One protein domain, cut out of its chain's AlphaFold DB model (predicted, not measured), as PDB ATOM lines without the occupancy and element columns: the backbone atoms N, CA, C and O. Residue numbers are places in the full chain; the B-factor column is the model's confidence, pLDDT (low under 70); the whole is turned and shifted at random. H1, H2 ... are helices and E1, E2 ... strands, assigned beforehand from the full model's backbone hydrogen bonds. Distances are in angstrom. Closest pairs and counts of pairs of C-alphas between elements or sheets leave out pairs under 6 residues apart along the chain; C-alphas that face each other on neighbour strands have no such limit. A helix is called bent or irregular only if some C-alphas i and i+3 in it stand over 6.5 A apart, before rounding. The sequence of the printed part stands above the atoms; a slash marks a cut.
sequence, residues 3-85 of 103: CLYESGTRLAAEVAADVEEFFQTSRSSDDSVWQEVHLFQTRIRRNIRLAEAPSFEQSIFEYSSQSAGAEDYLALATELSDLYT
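AT A GLANCE: This is residues 3 to 85 of the 103 residues of an uncharacterized protein of Planctomycetaceae bacterium (UniProt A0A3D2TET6). Two long helices, H1 and H4, point nearly the same way with a gap between them; the long unnamed stretch 28 to 42 turns back past the end of H1, and its residues 36 to 42 run between the helices. It leads to the short strand E2, which lies beside the short strand E1 near the middle, while H2 and H3 cluster near the start of H4. The 83 printed residues, with E1, H1, E2, H2, H3 and H4 in order, are mostly helix, loose, with a radius of gyration of the C-alphas of 15.7 A, and flat, 47 by 34 by 18 A.

IN THESE COORDINATES: E1, residues 3 to 5, begins at C-alpha 3 (158.819, 135.937, 126.654). H1, residues 10 to 27, is 26.3 A long. E2 is residues 43 to 45, H2 48 to 56, H3 60 to 64. H4, residues 68 to 85, 25.6 A, ends at C-alpha 85 (142.842, 119.291, 132.263).

HOW THE PARTS SIT: E1 and E2 pair with no named strand; their closest C-alphas, Tyr 5 and Arg 45, are 4.7 A apart. H1 and H4 are apart. H2 touches H3, closest C-alphas Leu 50 and Ile 60, 5.6 A. H2 is irregular, only just: C-alphas 51 and 54 are 6.9 A apart. Every O i to N i+4 pair is within hydrogen-bond range in H1, H3 and H4; in H2 2 of 5 are, and 4 of 6 O i to N i+3 pairs.

THE WHOLE: The farthest C-alphas, Asp 30 and Phe 56, are 47.4 A apart. The printed part has no cut; the H1 to E2 link is long. No printed residue is under 70 in pLDDT.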
ATOM      1  N   CYS A   3     158.378 135.116 125.523       96.25
ATOM      2  CA  CYS A   3     158.819 135.937 126.654       96.25
ATOM      3  C   CYS A   3     159.425 137.257 126.192       96.25
ATOM      4  O   CYS A   3     159.939 137.343 125.078       96.25
ATOM      5  N   LEU A   4     159.418 138.262 127.079       95.00
ATOM      6  CA  LEU A   4     159.920 139.610 126.790       95.00
ATOM      7  C   LEU A   4     159.316 140.176 125.494       95.00
ATOM      8  O   LEU A   4     159.983 140.883 124.739       95.00
ATOM      9  N   TYR A   5     158.055 139.830 125.232       94.62
ATOM     10  CA  TYR A   5     157.389 140.163 123.987       94.62
ATOM     11  C   TYR A   5     157.084 141.659 123.937       94.62
ATOM     12  O   TYR A   5     156.568 142.241 124.897       94.62
ATOM     13  N   GLU A   6     157.389 142.272 122.798       93.00
ATOM     14  CA  GLU A   6     157.149 143.686 122.546       93.00
ATOM     15  C   GLU A   6     156.336 143.855 121.263       93.00
ATOM     16  O   GLU A   6     156.865 143.780 120.151       93.00
ATOM     17  N   SER A   7     155.037 144.119 121.428       89.12
ATOM     18  CA  SER A   7     154.074 144.252 120.327       89.12
ATOM     19  C   SER A   7     154.331 145.455 119.416       89.12
ATOM     20  O   SER A   7     153.802 145.503 118.313       89.12
ATOM     21  N   GLY A   8     155.130 146.427 119.866       91.50
ATOM     22  CA  GLY A   8     155.516 147.591 119.066       91.50
ATOM     23  C   GLY A   8     156.549 147.282 117.979       91.50
ATOM     24  O   GLY A   8     156.799 148.129 117.123       91.50
ATOM     25  N   THR A   9     157.154 146.088 117.984       93.69
ATOM     26  CA  THR A   9     158.203 145.731 117.023       93.69
ATOM     27  C   THR A   9     157.671 144.793 115.945       93.69
ATOM     28  O   THR A   9     157.148 143.716 116.232       93.69
ATOM     29  N   ARG A  10     157.866 145.173 114.675       95.38
ATOM     30  CA  ARG A  10     157.536 144.312 113.528       95.38
ATOM     31  C   ARG A  10     158.273 142.971 113.603       95.38
ATOM     32  O   ARG A  10     157.672 141.933 113.358       95.38
ATOM     33  N   LEU A  11     159.532 142.999 114.042       95.19
ATOM     34  CA  LEU A  11     160.355 141.803 114.204       95.19
ATOM     35  C   LEU A  11     159.741 140.789 115.182       95.19
ATOM     36  O   LEU A  11     159.733 139.602 114.885       95.19
ATOM     37  N   ALA A  12     159.211 141.223 116.332       93.12
ATOM     38  CA  ALA A  12     158.603 140.284 117.277       93.12
ATOM     39  C   ALA A  12     157.351 139.610 116.700       93.12
ATOM     40  O   ALA A  12     157.083 138.455 117.023       93.12
ATOM     41  N   ALA A  13     156.586 140.315 115.862       94.19
ATOM     42  CA  ALA A  13     155.435 139.740 115.172       94.19
ATOM     43  C   ALA A  13     155.861 138.727 114.100       94.19
ATOM     44  O   ALA A  13     155.308 137.632 114.065       94.19
ATOM     45  N   GLU A  14     156.862 139.065 113.284       97.06
ATOM     46  CA  GLU A  14     157.403 138.178 112.243       97.06
ATOM     47  C   GLU A  14     157.982 136.896 112.852       97.06
ATOM     48  O   GLU A  14     157.551 135.803 112.508       97.06
ATOM     49  N   VAL A  15     158.853 137.016 113.859       96.19
ATOM     50  CA  VAL A  15     159.441 135.848 114.534       96.19
ATOM     51  C   VAL A  15     158.371 134.975 115.195       96.19
ATOM     52  O   VAL A  15     158.476 133.752 115.177       96.19
ATOM     53  N   ALA A  16     157.332 135.575 115.789       95.25
ATOM     54  CA  ALA A  16     156.238 134.805 116.376       95.25
ATOM     55  C   ALA A  16     155.467 134.001 115.317       95.25
ATOM     56  O   ALA A  16     155.140 132.843 115.573       95.25
ATOM     57  N   ALA A  17     155.210 134.601 114.151       95.62
ATOM     58  CA  ALA A  17     154.535 133.941 113.038       95.62
ATOM     59  C   ALA A  17     155.380 132.791 112.467       95.62
ATOM     60  O   ALA A  17     154.872 131.679 112.342       95.62
ATOM     61  N   ASP A  18     156.673 133.020 112.225       96.75
ATOM     62  CA  ASP A  18     157.590 131.999 111.697       96.75
ATOM     63  C   ASP A  18     157.682 130.780 112.631       96.75
ATOM     64  O   ASP A  18     157.659 129.626 112.199       96.75
ATOM     65  N   VAL A  19     157.761 131.023 113.945       95.62
ATOM     66  CA  VAL A  19     157.793 129.958 114.959       95.62
ATOM     67  C   VAL A  19     156.479 129.176 114.983       95.62
ATOM     68  O   VAL A  19     156.486 127.948 115.110       95.62
ATOM     69  N   GLU A  20     155.345 129.866 114.872       94.88
ATOM     70  CA  GLU A  20     154.034 129.228 114.819       94.88
ATOM     71  C   GLU A  20     153.880 128.356 113.562       94.88
ATOM     72  O   GLU A  20     153.510 127.184 113.681       94.88
ATOM     73  N   GLU A  21     154.253 128.871 112.391       94.88
ATOM     74  CA  GLU A  21     154.237 128.143 111.118       94.88
ATOM     75  C   GLU A  21     155.145 126.905 111.152       94.88
ATOM     76  O   GLU A  21     154.735 125.810 110.744       94.88
ATOM     77  N   PHE A  22     156.355 127.036 111.706       93.88
ATOM     78  CA  PHE A  22     157.288 125.919 111.853       93.88
ATOM     79  C   PHE A  22     156.674 124.768 112.658       93.88
ATOM     80  O   PHE A  22     156.729 123.605 112.238       93.88
ATOM     81  N   PHE A  23     156.058 125.070 113.806       93.50
ATOM     82  CA  PHE A  23     155.445 124.038 114.639       93.50
ATOM     83  C   PHE A  23     154.147 123.492 114.041       93.50
ATOM     84  O   PHE A  23     153.844 122.317 114.233       93.50
ATOM     85  N   GLN A  24     153.371 124.286 113.304       91.38
ATOM     86  CA  GLN A  24     152.205 123.783 112.567       91.38
ATOM     87  C   GLN A  24     152.621 122.783 111.480       91.38
ATOM     88  O   GLN A  24     152.081 121.678 111.418       91.38
ATOM     89  N   THR A  25     153.644 123.123 110.698       90.81
ATOM     90  CA  THR A  25     154.200 122.244 109.661       90.81
ATOM     91  C   THR A  25     154.783 120.969 110.270       90.81
ATOM     92  O   THR A  25     154.499 119.862 109.813       90.81
ATOM     93  N   SER A  26     155.531 121.106 111.368       91.69
ATOM     94  CA  SER A  26     156.174 119.982 112.058       91.69
ATOM     95  C   SER A  26     155.193 118.949 112.614       91.69
ATOM     96  O   SER A  26     155.552 117.779 112.699       91.69
ATOM     97  N   ARG A  27     153.958 119.340 112.959       89.12
ATOM     98  CA  ARG A  27     152.911 118.409 113.424       89.12
ATOM     99  C   ARG A  27     152.377 117.489 112.330       89.12
ATOM    100  O   ARG A  27     151.844 116.434 112.647       89.12
ATOM    101  N   SER A  28     152.507 117.887 111.066       81.56
ATOM    102  CA  SER A  28     152.032 117.099 109.919       81.56
ATOM    103  C   SER A  28     153.057 116.063 109.444       81.56
ATOM    104  O   SER A  28     152.747 115.244 108.583       81.56
ATOM    105  N   SER A  29     154.283 116.112 109.974       85.75
ATOM    106  CA  SER A  29     155.365 115.192 109.628       85.75
ATOM    107  C   SER A  29     155.456 114.071 110.657       85.75
ATOM    108  O   SER A  29     155.677 114.343 111.837       85.75
ATOM    109  N   ASP A  30     155.330 112.822 110.205       77.19
ATOM    110  CA  ASP A  30     155.239 111.618 111.051       77.19
ATOM    111  C   ASP A  30     156.548 111.281 111.801       77.19
ATOM    112  O   ASP A  30     156.523 110.542 112.781       77.19
ATOM    113  N   ASP A  31     157.678 111.885 111.412       84.12
ATOM    114  CA  ASP A  31     159.012 111.644 112.001       84.12
ATOM    115  C   ASP A  31     159.565 112.853 112.790       84.12
ATOM    116  O   ASP A  31     160.746 112.936 113.129       84.12
ATOM    117  N   SER A  32     158.730 113.861 113.060       88.88
ATOM    118  CA  SER A  32     159.172 115.067 113.766       88.88
ATOM    119  C   SER A  32     159.134 114.899 115.283       88.88
ATOM    120  O   SER A  32     158.096 114.620 115.875       88.88
ATOM    121  N   VAL A  33     160.239 115.229 115.953       92.81
ATOM    122  CA  VAL A  33     160.301 115.319 117.427       92.81
ATOM    123  C   VAL A  33     159.424 116.438 118.011       92.81
ATOM    124  O   VAL A  33     159.251 116.520 119.224       92.81
ATOM    125  N   TRP A  34     158.869 117.312 117.166       92.00
ATOM    126  CA  TRP A  34     158.094 118.487 117.576       92.00
ATOM    127  C   TRP A  34     156.571 118.300 117.486       92.00
ATOM    128  O   TRP A  34     155.831 119.262 117.693       92.00
ATOM    129  N   GLN A  35     156.084 117.090 117.194       89.56
ATOM    130  CA  GLN A  35     154.649 116.799 117.033       89.56
ATOM    131  C   GLN A  35     153.803 117.176 118.256       89.56
ATOM    132  O   GLN A  35     152.676 117.650 118.120       89.56
ATOM    133  N   GLU A  36     154.346 117.005 119.460       88.62
ATOM    134  CA  GLU A  36     153.624 117.287 120.705       88.62
ATOM    135  C   GLU A  36     153.843 118.708 121.243       88.62
ATOM    136  O   GLU A  36     153.353 119.044 122.325       88.62
ATOM    137  N   VAL A  37     154.574 119.566 120.521       92.06
ATOM    138  CA  VAL A  37     154.792 120.947 120.965       92.06
ATOM    139  C   VAL A  37     153.454 121.664 121.079       92.06
ATOM    140  O   VAL A  37     152.603 121.582 120.193       92.06
ATOM    141  N   HIS A  38     153.284 122.431 122.152       91.69
ATOM    142  CA  HIS A  38     152.163 123.341 122.330       91.69
ATOM    143  C   HIS A  38     152.684 124.776 122.429       91.69
ATOM    144  O   HIS A  38     153.501 125.097 123.297       91.69
ATOM    145  N   LEU A  39     152.234 125.637 121.516       94.56
ATOM    146  CA  LEU A  39     152.574 127.053 121.540       94.56
ATOM    147  C   LEU A  39     151.473 127.803 122.286       94.56
ATOM    148  O   LEU A  39     150.376 127.972 121.763       94.56
ATOM    149  N   PHE A  40     151.794 128.234 123.504       95.94
ATOM    150  CA  PHE A  40     150.898 129.058 124.310       95.94
ATOM    151  C   PHE A  40     150.586 130.390 123.617       95.94
ATOM    152  O   PHE A  40     151.499 131.053 123.112       95.94
ATOM    153  N   GLN A  41     149.314 130.775 123.646       95.25
ATOM    154  CA  GLN A  41     148.794 132.047 123.155       95.25
ATOM    155  C   GLN A  41     149.176 133.201 124.080       95.25
ATOM    156  O   GLN A  41     149.409 134.322 123.616       95.25
ATOM    157  N   THR A  42     149.295 132.935 125.384       97.25
ATOM    158  CA  THR A  42     149.749 133.934 126.348       97.25
ATOM    159  C   THR A  42     151.192 134.359 126.059       97.25
ATOM    160  O   THR A  42     152.105 133.535 125.925       97.25
ATOM    161  N   ARG A  43     151.413 135.676 125.992       96.38
ATOM    162  CA  ARG A  43     152.729 136.296 125.783       96.38
ATOM    163  C   ARG A  43     153.128 137.064 127.035       96.38
ATOM    164  O   ARG A  43     152.371 137.919 127.479       96.38
ATOM    165  N   ILE A  44     154.325 136.808 127.560       97.56
ATOM    166  CA  ILE A  44     154.856 137.562 128.703       97.56
ATOM    167  C   ILE A  44     155.489 138.846 128.174       97.56
ATOM    168  O   ILE A  44     156.531 138.809 127.507       97.56
ATOM    169  N   ARG A  45     154.847 139.984 128.442       96.38
ATOM    170  CA  ARG A  45     155.295 141.304 127.985       96.38
ATOM    171  C   ARG A  45     156.566 141.733 128.714       96.38
ATOM    172  O   ARG A  45     156.822 141.336 129.852       96.38
ATOM    173  N   ARG A  46     157.358 142.612 128.087       95.56
ATOM    174  CA  ARG A  46     158.391 143.360 128.826       95.56
ATOM    175  C   ARG A  46     157.719 144.178 129.928       95.56
ATOM    176  O   ARG A  46     156.872 145.023 129.650       95.56
ATOM    177  N   ASN A  47     158.098 143.930 131.177       97.00
ATOM    178  CA  ASN A  47     157.514 144.596 132.331       97.00
ATOM    179  C   ASN A  47     158.598 144.912 133.371       97.00
ATOM    180  O   ASN A  47     159.303 144.014 133.823       97.00
ATOM    181  N   ILE A  48     158.720 146.192 133.739       97.38
ATOM    182  CA  ILE A  48     159.753 146.674 134.672       97.38
ATOM    183  C   ILE A  48     159.573 146.040 136.054       97.38
ATOM    184  O   ILE A  48     160.519 145.482 136.591       97.38
ATOM    185  N   ARG A  49     158.343 146.023 136.582       98.00
ATOM    186  CA  ARG A  49     158.062 145.460 137.913       98.00
ATOM    187  C   ARG A  49     158.365 143.965 137.984       98.00
ATOM    188  O   ARG A  49     158.882 143.489 138.985       98.00
ATOM    189  N   LEU A  50     158.078 143.231 136.909       97.56
ATOM    190  CA  LEU A  50     158.440 141.819 136.779       97.56
ATOM    191  C   LEU A  50     159.959 141.608 136.787       97.56
ATOM    192  O   LEU A  50     160.424 140.632 137.364       97.56
ATOM    193  N   ALA A  51     160.723 142.513 136.172       97.75
ATOM    194  CA  ALA A  51     162.183 142.458 136.187       97.75
ATOM    195  C   ALA A  51     162.785 142.855 137.549       97.75
ATOM    196  O   ALA A  51     163.847 142.354 137.904       97.75
ATOM    197  N   GLU A  52     162.117 143.730 138.306       98.38
ATOM    198  CA  GLU A  52     162.563 144.203 139.623       98.38
ATOM    199  C   GLU A  52     162.233 143.231 140.761       98.38
ATOM    200  O   GLU A  52     163.016 143.124 141.702       98.38
ATOM    201  N   ALA A  53     161.117 142.496 140.679       98.31
ATOM    202  CA  ALA A  53     160.649 141.600 141.741       98.31
ATOM    203  C   ALA A  53     161.733 140.653 142.319       98.31
ATOM    204  O   ALA A  53     161.834 140.565 143.546       98.31
ATOM    205  N   PRO A  54     162.621 140.027 141.508       97.69
ATOM    206  CA  PRO A  54     163.714 139.201 142.027       97.69
ATOM    207  C   PRO A  54     164.683 139.944 142.955       97.69
ATOM    208  O   PRO A  54     165.192 139.346 143.898       97.69
ATOM    209  N   SER A  55     164.933 141.239 142.731       98.38
ATOM    210  CA  SER A  55     165.800 142.056 143.595       98.38
ATOM    211  C   SER A  55     165.195 142.327 144.974       98.38
ATOM    212  O   SER A  55     165.925 142.682 145.894       98.38
ATOM    213  N   PHE A  56     163.881 142.151 145.114       97.81
ATOM    214  CA  PHE A  56     163.156 142.238 146.380       97.81
ATOM    215  C   PHE A  56     162.831 140.856 146.962       97.81
ATOM    216  O   PHE A  56     162.089 140.782 147.936       97.81
ATOM    217  N   GLU A  57     163.359 139.778 146.365       98.25
ATOM    218  CA  GLU A  57     163.112 138.385 146.772       98.25
ATOM    219  C   GLU A  57     161.618 138.018 146.813       98.25
ATOM    220  O   GLU A  57     161.190 137.137 147.555       98.25
ATOM    221  N   GLN A  58     160.812 138.697 145.999       98.12
ATOM    222  CA  GLN A  58     159.368 138.521 145.936       98.12
ATOM    223  C   GLN A  58     158.967 137.956 144.578       98.12
ATOM    224  O   GLN A  58     159.555 138.275 143.541       98.12
ATOM    225  N   SER A  59     157.918 137.138 144.559       98.12
ATOM    226  CA  SER A  59     157.240 136.809 143.308       98.12
ATOM    227  C   SER A  59     156.574 138.058 142.722       98.12
ATOM    228  O   SER A  59     156.256 139.009 143.438       98.12
ATOM    229  N   ILE A  60     156.278 138.057 141.419       98.31
ATOM    230  CA  ILE A  60     155.553 139.185 140.809       98.31
ATOM    231  C   ILE A  60     154.159 139.386 141.421       98.31
ATOM    232  O   ILE A  60     153.653 140.505 141.450       98.31
ATOM    233  N   PHE A  61     153.562 138.323 141.962       98.31
ATOM    234  CA  PHE A  61     152.274 138.384 142.645       98.31
ATOM    235  C   PHE A  61     152.367 139.081 144.006       98.31
ATOM    236  O   PHE A  61     151.438 139.787 144.384       98.31
ATOM    237  N   GLU A  62     153.480 138.929 144.721       98.50
ATOM    238  CA  GLU A  62     153.719 139.620 145.995       98.50
ATOM    239  C   GLU A  62     154.193 141.058 145.766       98.50
ATOM    240  O   GLU A  62     153.674 141.984 146.383       98.50
ATOM    241  N   TYR A  63     155.129 141.253 144.836       98.31
ATOM    242  CA  TYR A  63     155.730 142.553 144.546       98.31
ATOM    243  C   TYR A  63     154.747 143.521 143.873       98.31
ATOM    244  O   TYR A  63     154.656 144.698 144.223       98.31
ATOM    245  N   SER A  64     153.997 143.045 142.871       98.19
ATOM    246  CA  SER A  64     153.026 143.866 142.144       98.19
ATOM    247  C   SER A  64     151.946 143.016 141.467       98.19
ATOM    248  O   SER A  64     151.935 142.849 140.243       98.19
ATOM    249  N   SER A  65     150.993 142.531 142.265       97.75
ATOM    250  CA  SER A  65     149.865 141.685 141.828       97.75
ATOM    251  C   SER A  65     148.999 142.273 140.710       97.75
ATOM    252  O   SER A  65     148.418 141.523 139.938       97.75
ATOM    253  N   GLN A  66     148.916 143.602 140.611       97.50
ATOM    254  CA  GLN A  66     148.146 144.317 139.580       97.50
ATOM    255  C   GLN A  66     149.019 144.793 138.407       97.50
ATOM    256  O   GLN A  66     148.633 145.673 137.640       97.50
ATOM    257  N   SER A  67     150.261 144.314 138.306       98.00
ATOM    258  CA  SER A  67     151.112 144.629 137.162       98.00
ATOM    259  C   SER A  67     150.716 143.803 135.941       98.00
ATOM    260  O   SER A  67     150.321 142.648 136.060       98.00
ATOM    261  N   ALA A  68     150.959 144.354 134.752       97.62
ATOM    262  CA  ALA A  68     150.835 143.610 133.499       97.62
ATOM    263  C   ALA A  68     151.636 142.289 133.500       97.62
ATOM    264  O   ALA A  68     151.192 141.309 132.919       97.62
ATOM    265  N   GLY A  69     152.789 142.238 134.184       97.50
ATOM    266  CA  GLY A  69     153.556 140.999 134.338       97.50
ATOM    267  C   GLY A  69     152.828 139.946 135.182       97.50
ATOM    268  O   GLY A  69     152.806 138.780 134.803       97.50
ATOM    269  N   ALA A  70     152.200 140.347 136.293       98.44
ATOM    270  CA  ALA A  70     151.383 139.442 137.108       98.44
ATOM    271  C   ALA A  70     150.163 138.925 136.330       98.44
ATOM    272  O   ALA A  70     149.876 137.729 136.368       98.44
ATOM    273  N   GLU A  71     149.486 139.804 135.587       98.38
ATOM    274  CA  GLU A  71     148.360 139.435 134.719       98.38
ATOM    275  C   GLU A  71     148.776 138.420 133.644       98.38
ATOM    276  O   GLU A  71     148.096 137.411 133.463       98.38
ATOM    277  N   ASP A  72     149.914 138.642 132.974       98.31
ATOM    278  CA  ASP A  72     150.419 137.739 131.934       98.31
ATOM    279  C   ASP A  72     150.737 136.346 132.503       98.31
ATOM    280  O   ASP A  72     150.391 135.330 131.902       98.31
ATOM    281  N   TYR A  73     151.355 136.270 133.688       98.00
ATOM    282  CA  TYR A  73     151.622 134.982 134.337       98.00
ATOM    283  C   TYR A  73     150.348 134.283 134.824       98.00
ATOM    284  O   TYR A  73     150.279 133.054 134.769       98.00
ATOM    285  N   LEU A  74     149.335 135.030 135.269       98.19
ATOM    286  CA  LEU A  74     148.046 134.456 135.658       98.19
ATOM    287  C   LEU A  74     147.295 133.885 134.446       98.19
ATOM    288  O   LEU A  74     146.751 132.779 134.515       98.19
ATOM    289  N   ALA A  75     147.307 134.605 133.322       98.19
ATOM    290  CA  ALA A  75     146.748 134.127 132.061       98.19
ATOM    291  C   ALA A  75     147.453 132.844 131.594       98.19
ATOM    292  O   ALA A  75     146.790 131.859 131.273       98.19
ATOM    293  N   LEU A  76     148.788 132.806 131.672       97.75
ATOM    294  CA  LEU A  76     149.569 131.621 131.323       97.75
ATOM    295  C   LEU A  76     149.238 130.435 132.234       97.75
ATOM    296  O   LEU A  76     149.091 129.315 131.752       97.75
ATOM    297  N   ALA A  77     149.139 130.660 133.547       97.19
ATOM    298  CA  ALA A  77     148.800 129.611 134.504       97.19
ATOM    299  C   ALA A  77     147.415 129.012 134.213       97.19
ATOM    300  O   ALA A  77     147.239 127.796 134.304       97.19
ATOM    301  N   THR A  78     146.461 129.855 133.809       97.00
ATOM    302  CA  THR A  78     145.118 129.430 133.389       97.00
ATOM    303  C   THR A  78     145.194 128.575 132.124       97.00
ATOM    304  O   THR A  78     144.732 127.439 132.126       97.00
ATOM    305  N   GLU A  79     145.872 129.065 131.084       96.94
ATOM    306  CA  GLU A  79     146.050 128.345 129.816       96.94
ATOM    307  C   GLU A  79     146.736 126.980 130.014       96.94
ATOM    308  O   GLU A  79     146.347 125.968 129.430       96.94
ATOM    309  N   LEU A  80     147.738 126.932 130.893       95.62
ATOM    310  CA  LEU A  80     148.435 125.709 131.264       95.62
ATOM    311  C   LEU A  80     147.515 124.728 132.005       95.62
ATOM    312  O   LEU A  80     147.512 123.537 131.689       95.62
ATOM    313  N   SER A  81     146.724 125.209 132.966       95.69
ATOM    314  CA  SER A  81     145.749 124.387 133.692       95.69
ATOM    315  C   SER A  81     144.709 123.780 132.748       95.69
ATOM    316  O   SER A  81     144.416 122.583 132.834       95.69
ATOM    317  N   ASP A  82     144.194 124.574 131.812       94.62
ATOM    318  CA  ASP A  82     143.215 124.130 130.820       94.62
ATOM    319  C   ASP A  82     143.810 123.053 129.903       94.62
ATOM    320  O   ASP A  82     143.205 121.995 129.702       94.62
ATOM    321  N   LEU A  83     145.044 123.258 129.427       92.00
ATOM    322  CA  LEU A  83     145.760 122.294 128.591       92.00
ATOM    323  C   LEU A  83     145.915 120.928 129.281       92.00
ATOM    324  O   LEU A  83     145.634 119.885 128.678       92.00
ATOM    325  N   TYR A  84     146.355 120.911 130.543       89.75
ATOM    326  CA  TYR A  84     146.540 119.660 131.283       89.75
ATOM    327  C   TYR A  84     145.214 119.011 131.686       89.75
ATOM    328  O   TYR A  84     145.112 117.781 131.669       89.75
ATOM    329  N   THR A  85     144.184 119.807 131.973       92.00
ATOM    330  CA  THR A  85     142.842 119.291 132.263       92.00
ATOM    331  C   THR A  85     142.301 118.521 131.061       92.00
ATOM    332  O   THR A  85     141.946 117.349 131.194       92.00
TER     333      THR A  85